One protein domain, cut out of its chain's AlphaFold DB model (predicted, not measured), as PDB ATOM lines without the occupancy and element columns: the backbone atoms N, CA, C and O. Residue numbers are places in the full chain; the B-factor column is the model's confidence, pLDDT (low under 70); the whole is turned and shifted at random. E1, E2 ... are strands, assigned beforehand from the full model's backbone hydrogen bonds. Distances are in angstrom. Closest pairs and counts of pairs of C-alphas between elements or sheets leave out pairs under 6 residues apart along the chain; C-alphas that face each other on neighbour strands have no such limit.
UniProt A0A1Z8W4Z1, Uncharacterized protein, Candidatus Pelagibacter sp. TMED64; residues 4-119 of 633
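This is residues 4 to 119 of the 633 residues of an uncharacterized protein of Candidatus Pelagibacter sp. TMED64 (UniProt A0A1Z8W4Z1). A long, slender domain with little regular structure: a curled four-stranded sheet, E1 E2 E5 E4, with the small pair E3 E6 across its open side, and long loops towards one end. The printed part has 116 residues, 31 in six named strands, E1 to E6 in chain order, and no named helix: all strand, both sheets antiparallel. It is loose, radius of gyration of the C-alphas 16.7 A, a rod spanning 56 by 25 by 19 A.

E1 is residues 6 to 8, from C-alpha 6 at (202.239, 192.239, 171.634); E2 28 to 34, 19.8 A; E3 45 to 47; E4 68 to 75, 20.9 A; E5 86 to 92, 19.0 A; E6 109 to 111, to C-alpha 111 at (196.184, 188.561, 177.008).

The sheet E1 E2 E5 E4 is twisted. Hairpin E1 E2 has N 7 and O 33 at 3.0 A, within hydrogen-bond range, as are N 30 and O 88 of E2 and E5, 2.9 A, N 72 and O 89 of hairpin E4 E5, 2.9 A, and N 46 and O 110 of E3 and E6, 2.8 A. E3 and E4 come closest at C-alphas 47 and 71, 7.3 A.

C-alphas 59 and 117, the farthest apart, are 56.6 A apart. The printed part has no cut. Links E1 to E2, E3 to E4 and E5 to E6 are long. Residues 53 to 66 have pLDDT under 70.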
ATOM      1  N   THR A   4     197.909 188.976 171.890       95.44
ATOM      2  CA  THR A   4     197.350 189.823 170.829       95.44
ATOM      3  C   THR A   4     197.939 191.233 170.896       95.44
ATOM      4  O   THR A   4     197.930 191.872 171.945       95.44
ATOM      5  N   ASN A   5     198.433 191.748 169.762       96.31
ATOM      6  CA  ASN A   5     199.066 193.076 169.632       96.31
ATOM      7  C   ASN A   5     200.319 193.307 170.501       96.31
ATOM      8  O   ASN A   5     200.715 194.447 170.750       96.31
ATOM      9  N   CYS A   6     200.968 192.231 170.927       96.38
ATOM     10  CA  CYS A   6     202.239 192.239 171.634       96.38
ATOM     11  C   CYS A   6     203.042 190.987 171.275       96.38
ATOM     12  O   CYS A   6     202.502 190.025 170.728       96.38
ATOM     13  N   THR A   7     204.324 190.994 171.607       94.88
ATOM     14  CA  THR A   7     205.223 189.847 171.456       94.88
ATOM     15  C   THR A   7     205.866 189.517 172.794       94.88
ATOM     16  O   THR A   7     205.988 190.391 173.645       94.88
ATOM     17  N   ILE A   8     206.268 188.261 172.988       94.94
ATOM     18  CA  ILE A   8     207.060 187.820 174.140       94.94
ATOM     19  C   ILE A   8     208.390 187.260 173.638       94.94
ATOM     20  O   ILE A   8     208.428 186.590 172.603       94.94
ATOM     21  N   ASN A   9     209.490 187.554 174.330       94.25
ATOM     22  CA  ASN A   9     210.779 186.930 174.034       94.25
ATOM     23  C   ASN A   9     210.882 185.523 174.661       94.25
ATOM     24  O   ASN A   9     210.081 185.125 175.501       94.25
ATOM     25  N   SER A  10     211.911 184.779 174.266       92.44
ATOM     26  CA  SER A  10     212.335 183.540 174.924       92.44
ATOM     27  C   SER A  10     213.682 183.748 175.611       92.44
ATOM     28  O   SER A  10     214.518 184.500 175.105       92.44
ATOM     29  N   THR A  11     213.932 183.035 176.707       93.19
ATOM     30  CA  THR A  11     215.240 182.995 177.373       93.19
ATOM     31  C   THR A  11     215.719 181.559 177.557       93.19
ATOM     32  O   THR A  11     214.943 180.608 177.470       93.19
ATOM     33  N   SER A  12     217.016 181.399 177.802       90.81
ATOM     34  CA  SER A  12     217.646 180.120 178.124       90.81
ATOM     35  C   SER A  12     218.706 180.335 179.195       90.81
ATOM     36  O   SER A  12     219.397 181.355 179.179       90.81
ATOM     37  N   VAL A  13     218.873 179.354 180.078       90.69
ATOM     38  CA  VAL A  13     219.912 179.349 181.108       90.69
ATOM     39  C   VAL A  13     220.714 178.061 181.006       90.69
ATOM     40  O   VAL A  13     220.148 176.977 180.873       90.69
ATOM     41  N   GLU A  14     222.037 178.184 181.047       90.81
ATOM     42  CA  GLU A  14     222.924 177.032 181.151       90.81
ATOM     43  C   GLU A  14     223.065 176.628 182.615       90.81
ATOM     44  O   GLU A  14     223.259 177.462 183.502       90.81
ATOM     45  N   VAL A  15     222.960 175.330 182.868       88.62
ATOM     46  CA  VAL A  15     223.039 174.738 184.202       88.62
ATOM     47  C   VAL A  15     223.912 173.494 184.136       88.62
ATOM     48  O   VAL A  15     224.040 172.864 183.085       88.62
ATOM     49  N   THR A  16     224.534 173.135 185.256       88.25
ATOM     50  CA  THR A  16     225.388 171.947 185.323       88.25
ATOM     51  C   THR A  16     224.558 170.682 185.045       88.25
ATOM     52  O   THR A  16     223.537 170.471 185.706       88.25
ATOM     53  N   PRO A  17     224.968 169.822 184.090       86.44
ATOM     54  CA  PRO A  17     224.247 168.592 183.786       86.44
ATOM     55  C   PRO A  17     224.139 167.653 184.990       86.44
ATOM     56  O   PRO A  17     225.075 167.515 185.778       86.44
ATOM     57  N   SER A  18     223.012 166.948 185.086       83.94
ATOM     58  CA  SER A  18     222.744 165.898 186.081       83.94
ATOM     59  C   SER A  18     222.815 166.328 187.555       83.94
ATOM     60  O   SER A  18     222.815 165.469 188.441       83.94
ATOM     61  N   THR A  19     222.813 167.628 187.851       86.62
ATOM     62  CA  THR A  19     222.685 168.168 189.213       86.62
ATOM     63  C   THR A  19     221.348 168.873 189.385       86.62
ATOM     64  O   THR A  19     220.862 169.494 188.442       86.62
ATOM     65  N   ASN A  20     220.766 168.809 190.584       87.06
ATOM     66  CA  ASN A  20     219.583 169.608 190.889       87.06
ATOM     67  C   ASN A  20     219.902 171.097 190.716       87.06
ATOM     68  O   ASN A  20     221.029 171.530 190.984       87.06
ATOM     69  N   LEU A  21     218.904 171.872 190.307       87.88
ATOM     70  CA  LEU A  21     218.980 173.319 190.384       87.88
ATOM     71  C   LEU A  21     219.191 173.740 191.849       87.88
ATOM     72  O   LEU A  21     219.024 172.979 192.801       87.88
ATOM     73  N   THR A  22     219.644 174.964 192.058       86.19
ATOM     74  CA  THR A  22     219.708 175.532 193.404       86.19
ATOM     75  C   THR A  22     219.228 176.966 193.329       86.19
ATOM     76  O   THR A  22     219.154 177.531 192.237       86.19
ATOM     77  N   ALA A  23     219.007 177.591 194.484       81.81
ATOM     78  CA  ALA A  23     218.640 179.002 194.560       81.81
ATOM     79  C   ALA A  23     219.677 179.954 193.916       81.81
ATOM     80  O   ALA A  23     219.424 181.150 193.812       81.81
ATOM     81  N   SER A  24     220.851 179.457 193.495       83.94
ATOM     82  CA  SER A  24     221.824 180.226 192.715       83.94
ATOM     83  C   SER A  24     221.463 180.365 191.233       83.94
ATOM     84  O   SER A  24     222.092 181.164 190.541       83.94
ATOM     85  N   VAL A  25     220.520 179.570 190.716       88.44
ATOM     86  CA  VAL A  25     220.010 179.715 189.348       88.44
ATOM     87  C   VAL A  25     218.953 180.819 189.371       88.44
ATOM     88  O   VAL A  25     217.933 180.652 190.037       88.44
ATOM     89  N   PRO A  26     219.174 181.961 188.697       88.19
ATOM     90  CA  PRO A  26     218.227 183.066 188.747       88.19
ATOM     91  C   PRO A  26     216.915 182.697 188.051       88.19
ATOM     92  O   PRO A  26     216.906 181.951 187.063       88.19
ATOM     93  N   SER A  27     215.810 183.277 188.523       90.88
ATOM     94  CA  SER A  27     214.532 183.209 187.819       90.88
ATOM     95  C   SER A  27     214.683 183.778 186.407       90.88
ATOM     96  O   SER A  27     215.404 184.750 186.167       90.88
ATOM     97  N   GLN A  28     214.000 183.154 185.460       92.81
ATOM     98  CA  GLN A  28     214.040 183.552 184.063       92.81
ATOM     99  C   GLN A  28     213.042 184.681 183.831       92.81
ATOM    100  O   GLN A  28     211.900 184.603 184.277       92.81
ATOM    101  N   VAL A  29     213.471 185.737 183.146       94.62
ATOM    102  CA  VAL A  29     212.635 186.913 182.895       94.62
ATOM    103  C   VAL A  29     212.305 186.994 181.416       94.62
ATOM    104  O   VAL A  29     213.163 187.320 180.593       94.62
ATOM    105  N   LEU A  30     211.044 186.731 181.089       95.31
ATOM    106  CA  LEU A  30     210.493 187.032 179.775       95.31
ATOM    107  C   LEU A  30     209.874 188.435 179.800       95.31
ATOM    108  O   LEU A  30     209.443 188.935 180.837       95.31
ATOM    109  N   THR A  31     209.845 189.096 178.653       96.69
ATOM    110  CA  THR A  31     209.320 190.446 178.468       96.69
ATOM    111  C   THR A  31     208.271 190.417 177.373       96.69
ATOM    112  O   THR A  31     208.571 190.056 176.235       96.69
ATOM    113  N   ILE A  32     207.052 190.817 177.723       97.38
ATOM    114  CA  ILE A  32     205.982 191.099 176.775       97.38
ATOM    115  C   ILE A  32     206.093 192.568 176.367       97.38
ATOM    116  O   ILE A  32     205.947 193.468 177.200       97.38
ATOM    117  N   THR A  33     206.333 192.803 175.081       96.44
ATOM    118  CA  THR A  33     206.477 194.136 174.488       96.44
ATOM    119  C   THR A  33     205.263 194.452 173.607       96.44
ATOM    120  O   THR A  33     204.942 193.660 172.714       96.44
ATOM    121  N   PRO A  34     204.557 195.582 173.822       97.19
ATOM    122  CA  PRO A  34     203.466 195.992 172.945       97.19
ATOM    123  C   PRO A  34     203.971 196.310 171.537       97.19
ATOM    124  O   PRO A  34     205.037 196.900 171.355       97.19
ATOM    125  N   ASN A  35     203.147 196.010 170.535       96.12
ATOM    126  CA  ASN A  35     203.357 196.527 169.188       96.12
ATOM    127  C   ASN A  35     203.189 198.058 169.170       96.12
ATOM    128  O   ASN A  35     202.490 198.641 170.004       96.12
ATOM    129  N   THR A  36     203.790 198.729 168.183       94.00
ATOM    130  CA  THR A  36     203.645 200.182 168.001       94.00
ATOM    131  C   THR A  36     202.169 200.600 167.972       94.00
ATOM    132  O   THR A  36     201.366 200.012 167.250       94.00
ATOM    133  N   GLY A  37     201.814 201.624 168.756       93.31
ATOM    134  CA  GLY A  37     200.434 202.112 168.901       93.31
ATOM    135  C   GLY A  37     199.611 201.414 169.991       93.31
ATOM    136  O   GLY A  37     198.492 201.842 170.267       93.31
ATOM    137  N   TYR A  38     200.162 200.391 170.647       96.56
ATOM    138  CA  TYR A  38     199.536 199.693 171.770       96.56
ATOM    139  C   TYR A  38     200.293 199.952 173.076       96.56
ATOM    140  O   TYR A  38     201.410 200.476 173.084       96.56
ATOM    141  N   ARG A  39     199.656 199.625 174.196       96.00
ATOM    142  CA  ARG A  39     200.193 199.693 175.554       96.00
ATOM    143  C   ARG A  39     199.783 198.447 176.324       96.00
ATOM    144  O   ARG A  39     198.768 197.833 176.015       96.00
ATOM    145  N   VAL A  40     200.559 198.090 177.336       96.12
ATOM    146  CA  VAL A  40     200.299 196.914 178.173       96.12
ATOM    147  C   VAL A  40     200.149 197.301 179.638       96.12
ATOM    148  O   VAL A  40     200.797 198.241 180.107       96.12
ATOM    149  N   SER A  41     199.334 196.539 180.358       96.25
ATOM    150  CA  SER A  41     199.364 196.420 181.812       96.25
ATOM    151  C   SER A  41     199.442 194.940 182.175       96.25
ATOM    152  O   SER A  41     198.781 194.126 181.544       96.25
ATOM    153  N   ALA A  42     200.197 194.577 183.210       95.44
ATOM    154  CA  ALA A  42     200.281 193.197 183.696       95.44
ATOM    155  C   ALA A  42     198.909 192.619 184.085       95.44
ATOM    156  O   ALA A  42     198.713 191.414 183.990       95.44
ATOM    157  N   SER A  43     197.952 193.475 184.464       94.75
ATOM    158  CA  SER A  43     196.563 193.095 184.755       94.75
ATOM    159  C   SER A  43     195.783 192.586 183.541       94.75
ATOM    160  O   SER A  43     194.762 191.932 183.721       94.75
ATOM    161  N   ASP A  44     196.240 192.887 182.323       94.06
ATOM    162  CA  ASP A  44     195.576 192.482 181.076       94.06
ATOM    163  C   ASP A  44     196.019 191.093 180.601       94.06
ATOM    164  O   ASP A  44     195.590 190.627 179.543       94.06
ATOM    165  N   PHE A  45     196.903 190.446 181.365       94.69
ATOM    166  CA  PHE A  45     197.478 189.152 181.044       94.69
ATOM    167  C   PHE A  45     197.206 188.147 182.160       94.69
ATOM    168  O   PHE A  45     197.269 188.457 183.349       94.69
ATOM    169  N   LEU A  46     196.936 186.912 181.761       93.62
ATOM    170  CA  LEU A  46     196.687 185.780 182.634       93.62
ATOM    171  C   LEU A  46     197.714 184.691 182.344       93.62
ATOM    172  O   LEU A  46     197.994 184.363 181.192       93.62
ATOM    173  N   ASN A  47     198.260 184.103 183.404       90.25
ATOM    174  CA  ASN A  47     199.073 182.905 183.272       90.25
ATOM    175  C   ASN A  47     198.167 181.695 183.003       90.25
ATOM    176  O   ASN A  47     197.428 181.273 183.892       90.25
ATOM    177  N   ASN A  48     198.271 181.129 181.803       88.81
ATOM    178  CA  ASN A  48     197.538 179.946 181.360       88.81
ATOM    179  C   ASN A  48     198.459 178.730 181.118       88.81
ATOM    180  O   ASN A  48     198.033 177.713 180.579       88.81
ATOM    181  N   THR A  49     199.717 178.798 181.577       84.44
ATOM    182  CA  THR A  49     200.765 177.773 181.371       84.44
ATOM    183  C   THR A  49     200.364 176.370 181.847       84.44
ATOM    184  O   THR A  49     200.897 175.372 181.367       84.44
ATOM    185  N   GLY A  50     199.408 176.267 182.776       79.50
ATOM    186  CA  GLY A  50     199.016 174.999 183.386       79.50
ATOM    187  C   GLY A  50     200.136 174.398 184.241       79.50
ATOM    188  O   GLY A  50     201.072 175.088 184.648       79.50
ATOM    189  N   VAL A  51     200.033 173.101 184.549       75.38
ATOM    190  CA  VAL A  51     201.077 172.379 185.292       75.38
ATOM    191  C   VAL A  51     202.090 171.806 184.305       75.38
ATOM    192  O   VAL A  51     201.768 170.919 183.514       75.38
ATOM    193  N   LEU A  52     203.335 172.271 184.385       74.19
ATOM    194  CA  LEU A  52     204.443 171.723 183.607       74.19
ATOM    195  C   LEU A  52     204.987 170.471 184.311       74.19
ATOM    196  O   LEU A  52     205.713 170.576 185.297       74.19
ATOM    197  N   THR A  53     204.627 169.287 183.805       65.50
ATOM    198  CA  THR A  53     205.107 167.975 184.290       65.50
ATOM    199  C   THR A  53     205.784 167.191 183.161       65.50
ATOM    200  O   THR A  53     205.465 167.399 181.993       65.50
ATOM    201  N   GLY A  54     206.729 166.297 183.481       55.53
ATOM    202  CA  GLY A  54     207.481 165.508 182.488       55.53
ATOM    203  C   GLY A  54     209.019 165.463 182.599       55.53
ATOM    204  O   GLY A  54     209.682 166.055 181.765       55.53
ATOM    205  N   ILE A  55     209.548 164.715 183.583       49.22
ATOM    206  CA  ILE A  55     210.814 163.976 183.750       49.22
ATOM    207  C   ILE A  55     210.674 163.204 185.070       49.22
ATOM    208  O   ILE A  55     210.413 163.766 186.136       49.22
ATOM    209  N   LYS A  56     210.866 161.889 184.971       47.94
ATOM    210  CA  LYS A  56     210.949 160.943 186.081       47.94
ATOM    211  C   LYS A  56     212.160 161.285 186.950       47.94
ATOM    212  O   LYS A  56     213.280 161.275 186.445       47.94
ATOM    213  N   ASN A  57     211.971 161.471 188.258       39.75
ATOM    214  CA  ASN A  57     213.080 161.238 189.184       39.75
ATOM    215  C   ASN A  57     213.668 159.856 188.865       39.75
ATOM    216  O   ASN A  57     212.926 158.911 188.582       39.75
ATOM    217  N   PHE A  58     214.994 159.735 188.906       46.28
ATOM    218  CA  PHE A  58     215.778 158.533 188.579       46.28
ATOM    219  C   PHE A  58     215.480 157.314 189.499       46.28
ATOM    220  O   PHE A  58     216.248 156.363 189.566       46.28
ATOM    221  N   THR A  59     214.349 157.324 190.210       46.16
ATOM    222  CA  THR A  59     213.852 156.315 191.154       46.16
ATOM    223  C   THR A  59     212.385 155.928 190.895       46.16
ATOM    224  O   THR A  59     211.653 155.587 191.820       46.16
ATOM    225  N   GLY A  60     211.928 155.964 189.637       41.50
ATOM    226  CA  GLY A  60     210.799 155.150 189.154       41.50
ATOM    227  C   GLY A  60     209.432 155.320 189.836       41.50
ATOM    228  O   GLY A  60     208.575 154.466 189.637       41.50
ATOM    229  N   THR A  61     209.201 156.382 190.611       40.38
ATOM    230  CA  THR A  61     207.927 156.602 191.312       40.38
ATOM    231  C   THR A  61     207.176 157.762 190.662       40.38
ATOM    232  O   THR A  61     207.699 158.874 190.583       40.38
ATOM    233  N   GLU A  62     205.969 157.498 190.159       39.72
ATOM    234  CA  GLU A  62     205.073 158.511 189.595       39.72
ATOM    235  C   GLU A  62     204.547 159.427 190.709       39.72
ATOM    236  O   GLU A  62     203.668 159.060 191.484       39.72
ATOM    237  N   GLY A  63     205.107 160.631 190.791       43.38
ATOM    238  CA  GLY A  63     204.590 161.738 191.586       43.38
ATOM    239  C   GLY A  63     204.873 163.032 190.833       43.38
ATOM    240  O   GLY A  63     206.031 163.334 190.553       43.38
ATOM    241  N   GLY A  64     203.820 163.744 190.428       50.34
ATOM    242  CA  GLY A  64     203.895 164.946 189.596       50.34
ATOM    243  C   GLY A  64     204.626 166.097 190.286       50.34
ATOM    244  O   GLY A  64     204.030 166.831 191.065       50.34
ATOM    245  N   LEU A  65     205.915 166.252 189.983       53.66
ATOM    246  CA  LEU A  65     206.715 167.413 190.369       53.66
ATOM    247  C   LEU A  65     206.672 168.446 189.233       53.66
ATOM    248  O   LEU A  65     206.916 168.100 188.075       53.66
ATOM    249  N   SER A  66     206.328 169.693 189.572       68.31
ATOM    250  CA  SER A  66     206.324 170.841 188.655       68.31
ATOM    251  C   SER A  66     207.760 171.312 188.402       68.31
ATOM    252  O   SER A  66     208.526 171.441 189.352       68.31
ATOM    253  N   TYR A  67     208.143 171.596 187.152       78.00
ATOM    254  CA  TYR A  67     209.481 172.153 186.833       78.00
ATOM    255  C   TYR A  67     209.639 173.633 187.142       78.00
ATOM    256  O   TYR A  67     210.746 174.173 187.116       78.00
ATOM    257  N   VAL A  68     208.521 174.287 187.421       82.62
ATOM    258  CA  VAL A  68     208.428 175.709 187.701       82.62
ATOM    259  C   VAL A  68     207.766 175.847 189.064       82.62
ATOM    260  O   VAL A  68     206.682 175.302 189.286       82.62
ATOM    261  N   ASN A  69     208.433 176.556 189.968       83.88
ATOM    262  CA  ASN A  69     207.952 176.873 191.309       83.88
ATOM    263  C   ASN A  69     206.896 177.995 191.269       83.88
ATOM    264  O   ASN A  69     205.951 178.002 192.054       83.88
ATOM    265  N   GLY A  70     206.993 178.918 190.305       86.62
ATOM    266  CA  GLY A  70     205.979 179.950 190.105       86.62
ATOM    267  C   GLY A  70     206.196 180.814 188.867       86.62
ATOM    268  O   GLY A  70     207.294 180.893 188.322       86.62
ATOM    269  N   ILE A  71     205.127 181.478 188.429       91.25
ATOM    270  CA  ILE A  71     205.162 182.482 187.360       91.25
ATOM    271  C   ILE A  71     204.453 183.729 187.879       91.25
ATOM    272  O   ILE A  71     203.284 183.659 188.263       91.25
ATOM    273  N   ALA A  72     205.150 184.862 187.883       93.62
ATOM    274  CA  ALA A  72     204.615 186.148 188.314       93.62
ATOM    275  C   ALA A  72     204.672 187.165 187.172       93.62
ATOM    276  O   ALA A  72     205.676 187.254 186.465       93.62
ATOM    277  N   LEU A  73     203.600 187.942 187.013       95.94
ATOM    278  CA  LEU A  73     203.509 189.015 186.027       95.94
ATOM    279  C   LEU A  73     203.566 190.367 186.736       95.94
ATOM    280  O   LEU A  73     202.877 190.582 187.734       95.94
ATOM    281  N   SER A  74     204.363 191.294 186.215       96.81
ATOM    282  CA  SER A  74     204.468 192.652 186.752       96.81
ATOM    283  C   SER A  74     204.725 193.685 185.658       96.81
ATOM    284  O   SER A  74     205.213 193.371 184.574       96.81
ATOM    285  N   ASN A  75     204.375 194.940 185.927       97.38
ATOM    286  CA  ASN A  75     204.704 196.057 185.046       97.38
ATOM    287  C   ASN A  75     206.170 196.460 185.254       97.38
ATOM    288  O   ASN A  75     206.612 196.581 186.396       97.38
ATOM    289  N   SER A  76     206.917 196.693 184.174       96.06
ATOM    290  CA  SER A  76     208.288 197.216 184.269       96.06
ATOM    291  C   SER A  76     208.325 198.683 184.712       96.06
ATOM    292  O   SER A  76     209.343 199.156 185.214       96.06
ATOM    293  N   SER A  77     207.231 199.419 184.499       95.38
ATOM    294  CA  SER A  77     207.024 200.785 184.977       95.38
ATOM    295  C   SER A  77     205.557 200.986 185.402       95.38
ATOM    296  O   SER A  77     204.970 200.136 186.074       95.38
ATOM    297  N   THR A  78     204.949 202.121 185.060       93.69
ATOM    298  CA  THR A  78     203.531 202.399 185.306       93.69
ATOM    299  C   THR A  78     202.676 201.722 184.235       93.69
ATOM    300  O   THR A  78     202.975 201.834 183.048       93.69
ATOM    301  N   ALA A  79     201.587 201.058 184.637       93.50
ATOM    302  CA  ALA A  79     200.631 200.443 183.714       93.50
ATOM    303  C   ALA A  79     200.247 201.400 182.570       93.50
ATOM    304  O   ALA A  79     199.986 202.583 182.792       93.50
ATOM    305  N   TYR A  80     200.240 200.884 181.341       93.81
ATOM    306  CA  TYR A  80     199.958 201.620 180.107       93.81
ATOM    307  C   TYR A  80     200.885 202.797 179.751       93.81
ATOM    308  O   TYR A  80     200.637 203.476 178.748       93.81
ATOM    309  N   ALA A  81     201.963 203.057 180.498       92.56
ATOM    310  CA  ALA A  81     202.940 204.070 180.104       92.56
ATOM    311  C   ALA A  81     203.655 203.677 178.800       92.56
ATOM    312  O   ALA A  81     203.794 202.498 178.472       92.56
ATOM    313  N   SER A  82     204.144 204.666 178.046       91.38
ATOM    314  CA  SER A  82     204.854 204.435 176.774       91.38
ATOM    315  C   SER A  82     206.136 203.615 176.908       91.38
ATOM    316  O   SER A  82     206.568 203.010 175.934       91.38
ATOM    317  N   ASN A  83     206.722 203.575 178.104       92.69
ATOM    318  CA  ASN A  83     207.899 202.780 178.436       92.69
ATOM    319  C   ASN A  83     207.570 201.504 179.237       92.69
ATOM    320  O   ASN A  83     208.487 200.898 179.791       92.69
ATOM    321  N   ASN A  84     206.292 201.125 179.351       96.50
ATOM    322  CA  ASN A  84     205.893 199.940 180.101       96.50
ATOM    323  C   ASN A  84     205.918 198.683 179.231       96.50
ATOM    324  O   ASN A  84     205.315 198.643 178.158       96.50
ATOM    325  N   ASN A  85     206.545 197.641 179.761       96.62
ATOM    326  CA  ASN A  85     206.453 196.263 179.303       96.62
ATOM    327  C   ASN A  85     205.887 195.401 180.439       96.62
ATOM    328  O   ASN A  85     205.940 195.792 181.610       96.62
ATOM    329  N   VAL A  86     205.383 194.210 180.115       97.50
ATOM    330  CA  VAL A  86     205.017 193.224 181.143       97.50
ATOM    331  C   VAL A  86     206.162 192.240 181.315       97.50
ATOM    332  O   VAL A  86     206.616 191.610 180.364       97.50
ATOM    333  N   THR A  87     206.640 192.136 182.545       96.38
ATOM    334  CA  THR A  87     207.711 191.237 182.960       96.38
ATOM    335  C   THR A  87     207.073 189.940 183.433       96.38
ATOM    336  O   THR A  87     206.216 189.969 184.315       96.38
ATOM    337  N   VAL A  88     207.468 188.813 182.846       95.88
ATOM    338  CA  VAL A  88     207.026 187.471 183.235       95.88
ATOM    339  C   VAL A  88     208.209 186.778 183.895       95.88
ATOM    340  O   VAL A  88     209.141 186.337 183.223       95.88
ATOM    341  N   THR A  89     208.187 186.718 185.222       94.50
ATOM    342  CA  THR A  89     209.235 186.083 186.021       94.50
ATOM    343  C   THR A  89     208.870 184.626 186.252       94.50
ATOM    344  O   THR A  89     207.890 184.336 186.935       94.50
ATOM    345  N   VAL A  90     209.660 183.723 185.682       91.69
ATOM    346  CA  VAL A  90     209.517 182.270 185.787       91.69
ATOM    347  C   VAL A  90     210.550 181.750 186.777       91.69
ATOM    348  O   VAL A  90     211.755 181.787 186.514       91.69
ATOM    349  N   ASP A  91     210.080 181.270 187.920       89.62
ATOM    350  CA  ASP A  91     210.923 180.674 188.947       89.62
ATOM    351  C   ASP A  91     211.037 179.165 188.725       89.62
ATOM    352  O   ASP A  91     210.031 178.453 188.748       89.62
ATOM    353  N   LEU A  92     212.248 178.675 188.464       88.31
ATOM    354  CA  LEU A  92     212.483 177.251 188.232       88.31
ATOM    355  C   LEU A  92     212.521 176.501 189.566       88.31
ATOM    356  O   LEU A  92     213.032 177.002 190.562       88.31
ATOM    357  N   GLU A  93     211.996 175.281 189.585       87.06
ATOM    358  CA  GLU A  93     211.973 174.465 190.799       87.06
ATOM    359  C   GLU A  93     213.396 174.042 191.200       87.06
ATOM    360  O   GLU A  93     214.107 173.393 190.434       87.06
ATOM    361  N   ASN A  94     213.817 174.366 192.427       86.81
ATOM    362  CA  ASN A  94     215.163 174.044 192.916       86.81
ATOM    363  C   ASN A  94     215.413 172.529 192.975       86.81
ATOM    364  O   ASN A  94     216.536 172.072 192.825       86.81
ATOM    365  N   SER A  95     214.382 171.709 193.165       83.19
ATOM    366  CA  SER A  95     214.546 170.252 193.114       83.19
ATOM    367  C   SER A  95     214.643 169.676 191.692       83.19
ATOM    368  O   SER A  95     214.908 168.480 191.545       83.19
ATOM    369  N   PHE A  96     214.481 170.488 190.641       84.31
ATOM    370  CA  PHE A  96     214.552 170.024 189.257       84.31
ATOM    371  C   PHE A  96     215.971 169.597 188.867       84.31
ATOM    372  O   PHE A  96     216.930 170.331 189.084       84.31
ATOM    373  N   ASN A  97     216.113 168.430 188.237       86.06
ATOM    374  CA  ASN A  97     217.368 167.950 187.666       86.06
ATOM    375  C   ASN A  97     217.211 167.779 186.143       86.06
ATOM    376  O   ASN A  97     216.467 166.892 185.713       86.06
ATOM    377  N   PRO A  98     217.903 168.582 185.315       81.88
ATOM    378  CA  PRO A  98     217.761 168.531 183.862       81.88
ATOM    379  C   PRO A  98     218.453 167.310 183.220       81.88
ATOM    380  O   PRO A  98     218.279 167.052 182.029       81.88
ATOM    381  N   GLY A  99     219.237 166.517 183.959       85.81
ATOM    382  CA  GLY A  99     220.006 165.417 183.374       85.81
ATOM    383  C   GLY A  99     221.019 165.915 182.335       85.81
ATOM    384  O   GLY A  99     221.662 166.943 182.535       85.81
ATOM    385  N   THR A 100     221.172 165.184 181.228       85.44
ATOM    386  CA  THR A 100     222.153 165.483 180.162       85.44
ATOM    387  C   THR A 100     221.546 166.085 178.894       85.44
ATOM    388  O   THR A 100     222.274 166.316 177.932       85.44
ATOM    389  N   ASN A 101     220.228 166.289 178.856       83.44
ATOM    390  CA  ASN A 101     219.514 166.763 177.671       83.44
ATOM    391  C   ASN A 101     219.023 168.198 177.878       83.44
ATOM    392  O   ASN A 101     218.744 168.610 179.001       83.44
ATOM    393  N   ASN A 102     218.851 168.929 176.779       86.44
ATOM    394  CA  ASN A 102     218.196 170.232 176.812       86.44
ATOM    395  C   ASN A 102     216.698 170.063 177.094       86.44
ATOM    396  O   ASN A 102     216.052 169.190 176.511       86.44
ATOM    397  N   HIS A 103     216.154 170.944 177.934       84.50
ATOM    398  CA  HIS A 103     214.721 171.024 178.223       84.50
ATOM    399  C   HIS A 103     214.138 172.310 177.671       84.50
ATOM    400  O   HIS A 103     214.759 173.369 177.735       84.50
ATOM    401  N   THR A 104     212.927 172.214 177.133       86.81
ATOM    402  CA  THR A 104     212.171 173.366 176.648       86.81
ATOM    403  C   THR A 104     210.846 173.416 177.382       86.81
ATOM    404  O   THR A 104     210.024 172.510 177.258       86.81
ATOM    405  N   PHE A 105     210.642 174.490 178.141       85.50
ATOM    406  CA  PHE A 105     209.386 174.771 178.820       85.50
ATOM    407  C   PHE A 105     208.578 175.760 177.987       85.50
ATOM    408  O   PHE A 105     209.094 176.802 177.586       85.50
ATOM    409  N   THR A 106     207.316 175.428 177.715       87.50
ATOM    410  CA  THR A 106     206.394 176.348 177.041       87.50
ATOM    411  C   THR A 106     205.633 177.121 178.104       87.50
ATOM    412  O   THR A 106     204.915 176.517 178.892       87.50
ATOM    413  N   ILE A 107     205.818 178.439 178.131       88.88
ATOM    414  CA  ILE A 107     205.080 179.352 179.004       88.88
ATOM    415  C   ILE A 107     203.904 179.910 178.200       88.88
ATOM    416  O   ILE A 107     204.122 180.494 177.140       88.88
ATOM    417  N   ASP A 108     202.681 179.716 178.692       89.12
ATOM    418  CA  ASP A 108     201.455 180.198 178.050       89.12
ATOM    419  C   ASP A 108     200.905 181.388 178.837       89.12
ATOM    420  O   ASP A 108     200.407 181.245 179.958       89.12
ATOM    421  N   ILE A 109     201.048 182.579 178.262       92.56
ATOM    422  CA  ILE A 109     200.468 183.810 178.791       92.56
ATOM    423  C   ILE A 109     199.411 184.286 177.806       92.56
ATOM    424  O   ILE A 109     199.711 184.592 176.651       92.56
ATOM    425  N   ASP A 110     198.191 184.406 178.307       92.81
ATOM    426  CA  ASP A 110     197.042 184.868 177.551       92.81
ATOM    427  C   ASP A 110     196.795 186.345 177.840       92.81
ATOM    428  O   ASP A 110     196.793 186.755 178.995       92.81
ATOM    429  N   GLY A 111     196.538 187.155 176.816       94.25
ATOM    430  CA  GLY A 111     196.184 188.561 177.008       94.25
ATOM    431  C   GLY A 111     196.360 189.404 175.754       94.25
ATOM    432  O   GLY A 111     196.800 188.921 174.706       94.25
ATOM    433  N   ALA A 112     196.004 190.680 175.853       95.12
ATOM    434  CA  ALA A 112     196.078 191.608 174.735       95.12
ATOM    435  C   ALA A 112     196.624 192.965 175.172       95.12
ATOM    436  O   ALA A 112     196.206 193.519 176.185       95.12
ATOM    437  N   ALA A 113     197.509 193.539 174.358       95.69
ATOM    438  CA  ALA A 113     197.849 194.945 174.497       95.69
ATOM    439  C   ALA A 113     196.662 195.820 174.058       95.69
ATOM    440  O   ALA A 113     195.982 195.543 173.065       95.69
ATOM    441  N   VAL A 114     196.440 196.911 174.783       94.75
ATOM    442  CA  VAL A 114     195.352 197.860 174.552       94.75
ATOM    443  C   VAL A 114     195.827 198.942 173.586       94.75
ATOM    444  O   VAL A 114     196.909 199.504 173.748       94.75
ATOM    445  N   LEU A 115     195.035 199.236 172.554       93.44
ATOM    446  CA  LEU A 115     195.332 200.329 171.624       93.44
ATOM    447  C   LEU A 115     195.388 201.652 172.396       93.44
ATOM    448  O   LEU A 115     194.540 201.891 173.247       93.44
ATOM    449  N   GLU A 116     196.331 202.538 172.080       90.06
ATOM    450  CA  GLU A 116     196.600 203.740 172.882       90.06
ATOM    451  C   GLU A 116     195.365 204.629 173.125       90.06
ATOM    452  O   GLU A 116     195.171 205.148 174.222       90.06
ATOM    453  N   LYS A 117     194.467 204.731 172.137       86.19
ATOM    454  CA  LYS A 117     193.209 205.486 172.267       86.19
ATOM    455  C   LYS A 117     192.176 204.842 173.214       86.19
ATOM    456  O   LYS A 117     191.256 205.518 173.652       86.19
ATOM    457  N   ASN A 118     192.322 203.550 173.501       90.69
ATOM    458  CA  ASN A 118     191.428 202.756 174.346       90.69
ATOM    459  C   ASN A 118     192.008 202.535 175.755       90.69
ATOM    460  O   ASN A 118     191.483 201.719 176.506       90.69
ATOM    461  N   ILE A 119     193.105 203.212 176.118       91.75
ATOM    462  CA  ILE A 119     193.638 203.131 177.482       91.75
ATOM    463  C   ILE A 119     192.576 203.677 178.447       91.75
ATOM    464  O   ILE A 119     192.127 204.811 178.237       91.75
TER     465      ILE A 119